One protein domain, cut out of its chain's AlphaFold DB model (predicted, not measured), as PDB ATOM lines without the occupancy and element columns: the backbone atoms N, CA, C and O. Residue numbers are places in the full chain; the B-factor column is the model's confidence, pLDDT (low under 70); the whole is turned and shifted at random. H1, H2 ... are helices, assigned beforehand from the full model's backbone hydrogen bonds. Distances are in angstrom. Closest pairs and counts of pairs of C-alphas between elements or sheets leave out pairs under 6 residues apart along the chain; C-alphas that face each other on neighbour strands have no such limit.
ATOM      1  N   PRO A  96     167.970 117.242  93.283       78.31
ATOM      2  CA  PRO A  96     167.762 116.896  94.692       78.31
ATOM      3  C   PRO A  96     168.483 117.865  95.641       78.31
ATOM      4  O   PRO A  96     167.995 118.153  96.729       78.31
ATOM      5  N   ARG A  97     169.606 118.450  95.198       80.38
ATOM      6  CA  ARG A  97     170.363 119.463  95.955       80.38
ATOM      7  C   ARG A  97     169.525 120.690  96.334       80.38
ATOM      8  O   ARG A  97     169.772 121.268  97.385       80.38
ATOM      9  N   PHE A  98     168.554 121.084  95.503       78.50
ATOM     10  CA  PHE A  98     167.674 122.216  95.800       78.50
ATOM     11  C   PHE A  98     166.773 121.918  97.002       78.50
ATOM     12  O   PHE A  98     166.680 122.738  97.909       78.50
ATOM     13  N   TRP A  99     166.183 120.720  97.046       80.69
ATOM     14  CA  TRP A  99     165.322 120.292  98.149       80.69
ATOM     15  C   TRP A  99     166.081 120.170  99.466       80.69
ATOM     16  O   TRP A  99     165.622 120.701 100.468       80.69
ATOM     17  N   PHE A 100     167.279 119.577  99.455       82.81
ATOM     18  CA  PHE A 100     168.128 119.539 100.651       82.81
ATOM     19  C   PHE A 100     168.419 120.940 101.200       82.81
ATOM     20  O   PHE A 100     168.302 121.162 102.405       82.81
ATOM     21  N   LEU A 101     168.761 121.893 100.326       81.19
ATOM     22  CA  LEU A 101     169.027 123.267 100.740       81.19
ATOM     23  C   LEU A 101     167.762 123.963 101.262       81.19
ATOM     24  O   LEU A 101     167.816 124.618 102.298       81.19
ATOM     25  N   ALA A 102     166.623 123.790 100.586       80.94
ATOM     26  CA  ALA A 102     165.347 124.364 101.004       80.94
ATOM     27  C   ALA A 102     164.907 123.837 102.380       80.94
ATOM     28  O   ALA A 102     164.535 124.625 103.249       80.94
ATOM     29  N   THR A 103     165.017 122.525 102.611       80.75
ATOM     30  CA  THR A 103     164.715 121.902 103.904       80.75
ATOM     31  C   THR A 103     165.677 122.373 104.994       80.75
ATOM     32  O   THR A 103     165.229 122.714 106.083       80.75
ATOM     33  N   ALA A 104     166.981 122.465 104.711       81.00
ATOM     34  CA  ALA A 104     167.957 122.980 105.672       81.00
ATOM     35  C   ALA A 104     167.670 124.442 106.056       81.00
ATOM     36  O   ALA A 104     167.652 124.773 107.238       81.00
ATOM     37  N   CYS A 105     167.375 125.307 105.079       81.75
ATOM     38  CA  CYS A 105     166.975 126.690 105.342       81.75
ATOM     39  C   CYS A 105     165.696 126.769 106.183       81.75
ATOM     40  O   CYS A 105     165.645 127.549 107.131       81.75
ATOM     41  N   PHE A 106     164.688 125.947 105.878       81.50
ATOM     42  CA  PHE A 106     163.452 125.890 106.656       81.50
ATOM     43  C   PHE A 106     163.711 125.477 108.111       81.50
ATOM     44  O   PHE A 106     163.214 126.130 109.022       81.50
ATOM     45  N   LEU A 107     164.544 124.455 108.343       80.25
ATOM     46  CA  LEU A 107     164.918 124.008 109.689       80.25
ATOM     47  C   LEU A 107     165.682 125.081 110.473       80.25
ATOM     48  O   LEU A 107     165.423 125.258 111.661       80.25
ATOM     49  N   ILE A 108     166.581 125.821 109.820       79.31
ATOM     50  CA  ILE A 108     167.314 126.932 110.446       79.31
ATOM     51  C   ILE A 108     166.348 128.048 110.852       79.31
ATOM     52  O   ILE A 108     166.418 128.534 111.977       79.31
ATOM     53  N   ILE A 109     165.426 128.435 109.966       77.44
ATOM     54  CA  ILE A 109     164.423 129.472 110.254       77.44
ATOM     55  C   ILE A 109     163.489 129.017 111.381       77.44
ATOM     56  O   ILE A 109     163.228 129.780 112.306       77.44
ATOM     57  N   TYR A 110     163.029 127.767 111.341       76.38
ATOM     58  CA  TYR A 110     162.184 127.175 112.376       76.38
ATOM     59  C   TYR A 110     162.894 127.119 113.740       76.38
ATOM     60  O   TYR A 110     162.334 127.532 114.752       76.38
ATOM     61  N   SER A 111     164.159 126.691 113.765       71.00
ATOM     62  CA  SER A 111     164.991 126.676 114.974       71.00
ATOM     63  C   SER A 111     165.247 128.084 115.519       71.00
ATOM     64  O   SER A 111     165.184 128.293 116.733       71.00
ATOM     65  N   ALA A 112     165.472 129.062 114.638       71.69
ATOM     66  CA  ALA A 112     165.606 130.461 115.022       71.69
ATOM     67  C   ALA A 112     164.305 131.005 115.632       71.69
ATOM     68  O   ALA A 112     164.366 131.677 116.657       71.69
ATOM     69  N   MET A 113     163.138 130.669 115.066       70.50
ATOM     70  CA  MET A 113     161.835 131.068 115.614       70.50
ATOM     71  C   MET A 113     161.603 130.516 117.025       70.50
ATOM     72  O   MET A 113     161.179 131.268 117.892       70.50
ATOM     73  N   ILE A 114     161.940 129.247 117.280       71.00
ATOM     74  CA  ILE A 114     161.807 128.633 118.616       71.00
ATOM     75  C   ILE A 114     162.790 129.248 119.624       71.00
ATOM     76  O   ILE A 114     162.453 129.458 120.785       71.00
ATOM     77  N   SER A 115     164.015 129.559 119.195       64.75
ATOM     78  CA  SER A 115     165.057 130.085 120.090       64.75
ATOM     79  C   SER A 115     164.819 131.542 120.513       64.75
ATOM     80  O   SER A 115     165.376 131.996 121.516       64.75
ATOM     81  N   LEU A 116     163.983 132.282 119.772       62.56
ATOM     82  CA  LEU A 116     163.610 133.664 120.090       62.56
ATOM     83  C   LEU A 116     162.774 133.784 121.377       62.56
ATOM     84  O   LEU A 116     162.791 134.857 121.974       62.56
ATOM     85  N   ASP A 117     162.137 132.709 121.854       63.03
ATOM     86  CA  ASP A 117     161.380 132.723 123.118       63.03
ATOM     87  C   ASP A 117     162.277 132.812 124.366       63.03
ATOM     88  O   ASP A 117     161.828 133.249 125.422       63.03
ATOM     89  N   SER A 118     163.555 132.419 124.273       65.44
ATOM     90  CA  SER A 118     164.450 132.352 125.442       65.44
ATOM     91  C   SER A 118     165.389 133.561 125.582       65.44
ATOM     92  O   SER A 118     165.649 133.987 126.703       65.44
ATOM     93  N   MET A 119     165.891 134.137 124.474       63.59
ATOM     94  CA  MET A 119     166.726 135.359 124.462       63.59
ATOM     95  C   MET A 119     166.636 136.120 123.117       63.59
ATOM     96  O   MET A 119     167.548 136.040 122.285       63.59
ATOM     97  N   PRO A 120     165.571 136.909 122.885       66.88
ATOM     98  CA  PRO A 120     165.282 137.497 121.572       66.88
ATOM     99  C   PRO A 120     166.308 138.545 121.106       66.88
ATOM    100  O   PRO A 120     166.585 138.665 119.912       66.88
ATOM    101  N   PHE A 121     166.914 139.293 122.033       67.19
ATOM    102  CA  PHE A 121     167.755 140.451 121.700       67.19
ATOM    103  C   PHE A 121     169.159 140.084 121.194       67.19
ATOM    104  O   PHE A 121     169.684 140.749 120.301       67.19
ATOM    105  N   VAL A 122     169.767 139.017 121.724       70.44
ATOM    106  CA  VAL A 122     171.137 138.611 121.355       70.44
ATOM    107  C   VAL A 122     171.162 137.987 119.959       70.44
ATOM    108  O   VAL A 122     172.019 138.321 119.138       70.44
ATOM    109  N   LEU A 123     170.182 137.132 119.652       67.69
ATOM    110  CA  LEU A 123     170.086 136.462 118.356       67.69
ATOM    111  C   LEU A 123     169.737 137.451 117.230       67.69
ATOM    112  O   LEU A 123     170.349 137.413 116.161       67.69
ATOM    113  N   ALA A 124     168.818 138.388 117.489       69.75
ATOM    114  CA  ALA A 124     168.461 139.438 116.537       69.75
ATOM    115  C   ALA A 124     169.663 140.333 116.179       69.75
ATOM    116  O   ALA A 124     169.862 140.649 115.005       69.75
ATOM    117  N   GLY A 125     170.507 140.681 117.159       76.19
ATOM    118  CA  GLY A 125     171.716 141.477 116.928       76.19
ATOM    119  C   GLY A 125     172.709 140.804 115.976       76.19
ATOM    120  O   GLY A 125     173.200 141.439 115.041       76.19
ATOM    121  N   VAL A 126     172.956 139.501 116.148       76.44
ATOM    122  CA  VAL A 126     173.848 138.729 115.261       76.44
ATOM    123  C   VAL A 126     173.278 138.645 113.843       76.44
ATOM    124  O   VAL A 126     174.011 138.861 112.876       76.44
ATOM    125  N   PHE A 127     171.971 138.409 113.697       73.94
ATOM    126  CA  PHE A 127     171.316 138.387 112.386       73.94
ATOM    127  C   PHE A 127     171.421 139.728 111.658       73.94
ATOM    128  O   PHE A 127     171.745 139.752 110.472       73.94
ATOM    129  N   ILE A 128     171.210 140.843 112.360       77.44
ATOM    130  CA  ILE A 128     171.332 142.186 111.781       77.44
ATOM    131  C   ILE A 128     172.758 142.428 111.273       77.44
ATOM    132  O   ILE A 128     172.932 142.899 110.150       77.44
ATOM    133  N   ILE A 129     173.781 142.050 112.044       81.62
ATOM    134  CA  ILE A 129     175.186 142.209 111.638       81.62
ATOM    135  C   ILE A 129     175.492 141.377 110.385       81.62
ATOM    136  O   ILE A 129     176.104 141.886 109.444       81.62
ATOM    137  N   VAL A 130     175.024 140.126 110.328       80.81
ATOM    138  CA  VAL A 130     175.196 139.251 109.155       80.81
ATOM    139  C   VAL A 130     174.478 139.815 107.927       80.81
ATOM    140  O   VAL A 130     175.046 139.816 106.834       80.81
ATOM    141  N   ILE A 131     173.266 140.350 108.094       78.25
ATOM    142  CA  ILE A 131     172.501 140.985 107.012       78.25
ATOM    143  C   ILE A 131     173.233 142.226 106.490       78.25
ATOM    144  O   ILE A 131     173.375 142.381 105.277       78.25
ATOM    145  N   ILE A 132     173.750 143.083 107.375       80.94
ATOM    146  CA  ILE A 132     174.494 144.294 106.994       80.94
ATOM    147  C   ILE A 132     175.777 143.929 106.238       80.94
ATOM    148  O   ILE A 132     176.035 144.477 105.165       80.94
ATOM    149  N   PHE A 133     176.562 142.970 106.739       80.31
ATOM    150  CA  PHE A 133     177.763 142.498 106.043       80.31
ATOM    151  C   PHE A 133     177.434 141.877 104.679       80.31
ATOM    152  O   PHE A 133     178.118 142.159 103.690       80.31
ATOM    153  N   GLY A 134     176.357 141.089 104.609       77.12
ATOM    154  CA  GLY A 134     175.846 140.522 103.365       77.12
ATOM    155  C   GLY A 134     175.472 141.600 102.348       77.12
ATOM    156  O   GLY A 134     175.905 141.530 101.196       77.12
ATOM    157  N   LEU A 135     174.748 142.639 102.777       78.56
ATOM    158  CA  LEU A 135     174.367 143.779 101.938       78.56
ATOM    159  C   LEU A 135     175.595 144.527 101.407       78.56
ATOM    160  O   LEU A 135     175.686 144.783 100.207       78.56
ATOM    161  N   ILE A 136     176.577 144.830 102.260       80.19
ATOM    162  CA  ILE A 136     177.798 145.544 101.851       80.19
ATOM    163  C   ILE A 136     178.570 144.749 100.790       80.19
ATOM    164  O   ILE A 136     178.990 145.310  99.772       80.19
ATOM    165  N   PHE A 137     178.754 143.442 100.999       75.31
ATOM    166  CA  PHE A 137     179.452 142.587 100.037       75.31
ATOM    167  C   PHE A 137     178.689 142.489  98.709       75.31
ATOM    168  O   PHE A 137     179.285 142.606  97.632       75.31
ATOM    169  N   TYR A 138     177.365 142.353  98.786       73.31
ATOM    170  CA  TYR A 138     176.465 142.305  97.640       73.31
ATOM    171  C   TYR A 138     176.564 143.566  96.772       73.31
ATOM    172  O   TYR A 138     176.816 143.467  95.569       73.31
ATOM    173  N   PHE A 139     176.450 144.755  97.376       71.62
ATOM    174  CA  PHE A 139     176.517 146.027  96.650       71.62
ATOM    175  C   PHE A 139     177.881 146.248  95.980       71.62
ATOM    176  O   PHE A 139     177.943 146.713  94.838       71.62
ATOM    177  N   ARG A 140     178.988 145.876  96.643       72.88
ATOM    178  CA  ARG A 140     180.341 146.025  96.068       72.88
ATOM    179  C   ARG A 140     180.565 145.139  94.844       72.88
ATOM    180  O   ARG A 140     181.249 145.575  93.916       72.88
ATOM    181  N   LYS A 141     180.027 143.916  94.840       69.00
ATOM    182  CA  LYS A 141     180.147 142.986  93.708       69.00
ATOM    183  C   LYS A 141     179.348 143.479  92.498       69.00
ATOM    184  O   LYS A 141     179.925 143.655  91.426       69.00
ATOM    185  N   HIS A 142     178.082 143.830  92.722       62.34
ATOM    186  CA  HIS A 142     177.167 144.344  91.694       62.34
ATOM    187  C   HIS A 142     177.738 145.543  90.931       62.34
ATOM    188  O   HIS A 142     177.750 145.587  89.702       62.34
ATOM    189  N   HIS A 143     178.290 146.513  91.662       64.75
ATOM    190  CA  HIS A 143     178.784 147.747  91.060       64.75
ATOM    191  C   HIS A 143     180.021 147.544  90.160       64.75
ATOM    192  O   HIS A 143     180.232 148.310  89.218       64.75
ATOM    193  N   LYS A 144     180.846 146.518  90.414       65.44
ATOM    194  CA  LYS A 144     181.989 146.182  89.545       65.44
ATOM    195  C   LYS A 144     181.541 145.521  88.240       65.44
ATOM    196  O   LYS A 144     182.085 145.845  87.187       65.44
ATOM    197  N   GLU A 145     180.553 144.637  88.306       64.44
ATOM    198  CA  GLU A 145     180.076 143.855  87.157       64.44
ATOM    199  C   GLU A 145     179.297 144.732  86.159       64.44
ATOM    200  O   GLU A 145     179.546 144.659  84.955       64.44
ATOM    201  N   ILE A 146     178.473 145.670  86.649       62.59
ATOM    202  CA  ILE A 146     177.760 146.650  85.805       62.59
ATOM    203  C   ILE A 146     178.741 147.526  85.004       62.59
ATOM    204  O   ILE A 146     178.541 147.778  83.814       62.59
ATOM    205  N   LYS A 147     179.835 147.980  85.633       63.34
ATOM    206  CA  LYS A 147     180.840 148.836  84.976       63.34
ATOM    207  C   LYS A 147     181.626 148.115  83.878       63.34
ATOM    208  O   LYS A 147     182.056 148.767  82.931       63.34
ATOM    209  N   GLY A 148     181.816 146.800  83.995       63.41
ATOM    210  CA  GLY A 148     182.513 146.000  82.984       63.41
ATOM    211  C   GLY A 148     181.709 145.832  81.693       63.41
ATOM    212  O   GLY A 148     182.280 145.852  80.607       63.41
ATOM    213  N   LEU A 149     180.383 145.722  81.803       61.94
ATOM    214  CA  LEU A 149     179.507 145.446  80.660       61.94
ATOM    215  C   LEU A 149     179.180 146.700  79.843       61.94
ATOM    216  O   LEU A 149     179.180 146.636  78.619       61.94
ATOM    217  N   LYS A 150     179.024 147.860  80.495       58.69
ATOM    218  CA  LYS A 150     178.765 149.145  79.815       58.69
ATOM    219  C   LYS A 150     179.938 149.637  78.947       58.69
ATOM    220  O   LYS A 150     179.776 150.561  78.163       58.69
ATOM    221  N   LYS A 151     181.132 149.046  79.097       61.81
ATOM    222  CA  LYS A 151     182.346 149.435  78.360       61.81
ATOM    223  C   LYS A 151     182.483 148.740  76.997       61.81
ATOM    224  O   LYS A 151     183.404 149.063  76.255       61.81
ATOM    225  N   ARG A 152     181.609 147.779  76.674       62.44
ATOM    226  CA  ARG A 152     181.576 147.131  75.356       62.44
ATOM    227  C   ARG A 152     180.614 147.896  74.448       62.44
ATOM    228  O   ARG A 152     179.460 148.069  74.813       62.44
ATOM    229  N   ASP A 153     181.075 148.287  73.260       56.81
ATOM    230  CA  ASP A 153     180.267 148.954  72.214       56.81
ATOM    231  C   ASP A 153     178.999 148.166  71.809       56.81
ATOM    232  O   ASP A 153     178.062 148.720  71.239       56.81
ATOM    233  N   ASN A 154     178.949 146.875  72.153       64.94
ATOM    234  CA  ASN A 154     177.856 145.948  71.877       64.94
ATOM    235  C   ASN A 154     177.056 145.630  73.150       64.94
ATOM    236  O   ASN A 154     176.977 144.474  73.562       64.94
ATOM    237  N   TYR A 155     176.516 146.647  73.820       77.88
ATOM    238  CA  TYR A 155     175.688 146.440  75.010       77.88
ATOM    239  C   TYR A 155     174.298 145.913  74.611       77.88
ATOM    240  O   TYR A 155     173.532 146.600  73.928       77.88
ATOM    241  N   PHE A 156     173.980 144.680  75.012       85.81
ATOM    242  CA  PHE A 156     172.675 144.056  74.780       85.81
ATOM    243  C   PHE A 156     171.734 144.309  75.961       85.81
ATOM    244  O   PHE A 156     172.151 144.286  77.123       85.81
ATOM    245  N   TYR A 157     170.442 144.494  75.691       87.50
ATOM    246  CA  TYR A 157     169.441 144.606  76.748       87.50
ATOM    247  C   TYR A 157     169.338 143.308  77.558       87.50
ATOM    248  O   TYR A 157     169.188 143.333  78.782       87.50
ATOM    249  N   LEU A 158     169.513 142.155  76.906       84.00
ATOM    250  CA  LEU A 158     169.570 140.863  77.590       84.00
ATOM    251  C   LEU A 158     170.695 140.791  78.643       84.00
ATOM    252  O   LEU A 158     170.495 140.223  79.719       84.00
ATOM    253  N   ASP A 159     171.844 141.418  78.379       82.19
ATOM    254  CA  ASP A 159     172.955 141.485  79.337       82.19
ATOM    255  C   ASP A 159     172.556 142.290  80.570       82.19
ATOM    256  O   ASP A 159     172.804 141.876  81.704       82.19
ATOM    257  N   GLN A 160     171.858 143.408  80.364       83.12
ATOM    258  CA  GLN A 160     171.309 144.208  81.454       83.12
ATOM    259  C   GLN A 160     170.288 143.421  82.287       83.12
ATOM    260  O   GLN A 160     170.271 143.531  83.518       83.12
ATOM    261  N   LEU A 161     169.446 142.606  81.648       84.38
ATOM    262  CA  LEU A 161     168.505 141.731  82.350       84.38
ATOM    263  C   LEU A 161     169.235 140.677  83.190       84.38
ATOM    264  O   LEU A 161     168.846 140.426  84.332       84.38
ATOM    265  N   LEU A 162     170.319 140.096  82.679       79.69
ATOM    266  CA  LEU A 162     171.108 139.092  83.396       79.69
ATOM    267  C   LEU A 162     171.835 139.687  84.608       79.69
ATOM    268  O   LEU A 162     171.835 139.095  85.691       79.69
ATOM    269  N   VAL A 163     172.383 140.893  84.463       75.94
ATOM    270  CA  VAL A 163     173.001 141.623  85.575       75.94
ATOM    271  C   VAL A 163     171.963 142.022  86.612       75.94
ATOM    272  O   VAL A 163     172.154 141.756  87.795       75.94
ATOM    273  N   SER A 164     170.842 142.613  86.195       75.50
ATOM    274  CA  SER A 164     169.807 143.077  87.130       75.50
ATOM    275  C   SER A 164     169.153 141.931  87.904       75.50
ATOM    276  O   SER A 164     168.891 142.070  89.096       75.50
ATOM    277  N   THR A 165     168.969 140.764  87.279       70.94
ATOM    278  CA  THR A 165     168.487 139.547  87.958       70.94
ATOM    279  C   THR A 165     169.562 138.826  88.769       70.94
ATOM    280  O   THR A 165     169.301 137.758  89.325       70.94
ATOM    281  N   ASN A 166     170.760 139.408  88.865       64.81
ATOM    282  CA  ASN A 166     171.899 138.883  89.606       64.81
ATOM    283  C   ASN A 166     172.265 137.447  89.210       64.81
ATOM    284  O   ASN A 166     172.747 136.629  89.997       64.81
ATOM    285  N   SER A 167     171.986 137.134  87.950       59.25
ATOM    286  CA  SER A 167     171.983 135.794  87.406       59.25
ATOM    287  C   SER A 167     173.212 135.558  86.536       59.25
ATOM    288  O   SER A 167     173.197 134.811  85.568       59.25
ATOM    289  N   ILE A 168     174.339 136.150  86.924       54.47
ATOM    290  CA  ILE A 168     175.621 136.054  86.212       54.47
ATOM    291  C   ILE A 168     176.096 134.592  86.107       54.47
ATOM    292  O   ILE A 168     176.731 134.201  85.129       54.47
ATOM    293  N   SER A 169     175.683 133.731  87.048       52.66
ATOM    294  CA  SER A 169     175.866 132.275  86.942       52.66
ATOM    295  C   SER A 169     175.151 131.662  85.723       52.66
ATOM    296  O   SER A 169     175.669 130.725  85.116       52.66
ATOM    297  N   ILE A 170     173.995 132.205  85.327       55.81
ATOM    298  CA  ILE A 170     173.248 131.819  84.121       55.81
ATOM    299  C   ILE A 170     174.024 132.230  82.862       55.81
ATOM    300  O   ILE A 170     174.100 131.434  81.931       55.81
ATOM    301  N   TYR A 171     174.672 133.400  82.865       51.59
ATOM    302  CA  TYR A 171     175.500 133.879  81.748       51.59
ATOM    303  C   TYR A 171     176.628 132.887  81.412       51.59
ATOM    304  O   TYR A 171     176.782 132.482  80.265       51.59
ATOM    305  N   SER A 172     177.344 132.390  82.431       51.84
ATOM    306  CA  SER A 172     178.405 131.378  82.252       51.84
ATOM    307  C   SER A 172     177.904 130.009  81.768       51.84
ATOM    308  O   SER A 172     178.672 129.225  81.222       51.84
ATOM    309  N   LYS A 173     176.619 129.703  81.986       51.16
ATOM    310  CA  LYS A 173     175.989 128.438  81.577       51.16
ATOM    311  C   LYS A 173     175.346 128.498  80.199       51.16
ATOM    312  O   LYS A 173     175.089 127.441  79.630       51.16
ATOM    313  N   LEU A 174     175.030 129.693  79.704       53.38
ATOM    314  CA  LEU A 174     174.314 129.866  78.446       53.38
ATOM    315  C   LEU A 174     175.220 129.887  77.213       53.38
ATOM    316  O   LEU A 174     174.651 129.772  76.137       53.38
ATOM    317  N   ASN A 175     176.557 129.959  77.354       35.22
ATOM    318  CA  ASN A 175     177.520 129.970  76.235       35.22
ATOM    319  C   ASN A 175     176.971 130.740  75.015       35.22
ATOM    320  O   ASN A 175     176.754 130.165  73.948       35.22
TER     321      ASN A 175
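AT A GLANCE: This is residues 96 to 175 of the 176 residues of an uncharacterized protein of Psychroflexus torquis (strain ATCC 700755 / ACAM 623) (UniProt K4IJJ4). An open, flat frame is built along one long helix, H2, with H1 folding back from the end where H2 begins, so that the two make a V. At the other end of H2 the short helix H3 folds back beside its last turns as a hairpin, and the small H4 makes a corner after H3, away from H2. The printed part has 80 residues with four named helices, in the order H1, H2, H3, H4, and no named strand; the class is all helix. The whole is extended, with a radius of gyration of the C-alphas of 18.5 A and spans of 58 by 31 by 14 A.

HOW THE PARTS SIT: H1, residues 96 to 115, touches no helix, and its residues 96 to 111 stand free. H1 and H2, residues 120 to 149, meet only through their link and are near each other, with 6 pairs of C-alphas within 10 A. Residues 125 to 137 of H2 stand free. H2 touches H3, residues 157 to 164, with residues 142 to 149 alone; their closest C-alphas, those of Ile 146 and Val 163, are 6.9 A apart. These two form a helical hairpin at a shallow tilt of 25 degrees, opposite ways. H3 and H4, residues 168 to 174, only just touch, with 3 pairs of C-alphas within 8 A, and touch only at the corner by their link. Their closest C-alphas, those of Leu 162 and Ile 168, are 6.1 A apart, and the helices run opposite ways at a steep tilt of 44 degrees. H1 is apart from H3 and H4, and H2 is apart from H4. Every O i to N i+4 pair is within hydrogen-bond range in H1, H3 and H4; in H2, 24 of 26 are.

IN THESE COORDINATES: H1 runs from Pro 96, C-alpha at (167.762, 116.896, 94.692), to Ser 115, 28.7 A from first to last C-alpha. H2 runs 44.0 A from Pro 120, C-alpha at (165.282, 137.497, 121.572), to Leu 149. H3 runs 10.5 A from Tyr 157 to Ser 164. H4 runs 10.0 A from Ile 168 to Leu 174, C-alpha at (174.314, 129.866, 78.446).

THE WHOLE: The two C-alphas farthest apart, those of Ser 118 and Asp 153, are 58.0 A apart. The printed part has no cut. The links H1 to H2 and H3 to H4 are tight, and the link H2 to H3 is short. Mean pLDDT of the printed part is 71.0; residues 115 to 121, 123 to 124, 141 to 154 and 166 to 175 are under 70, and the mean of H4 is 53.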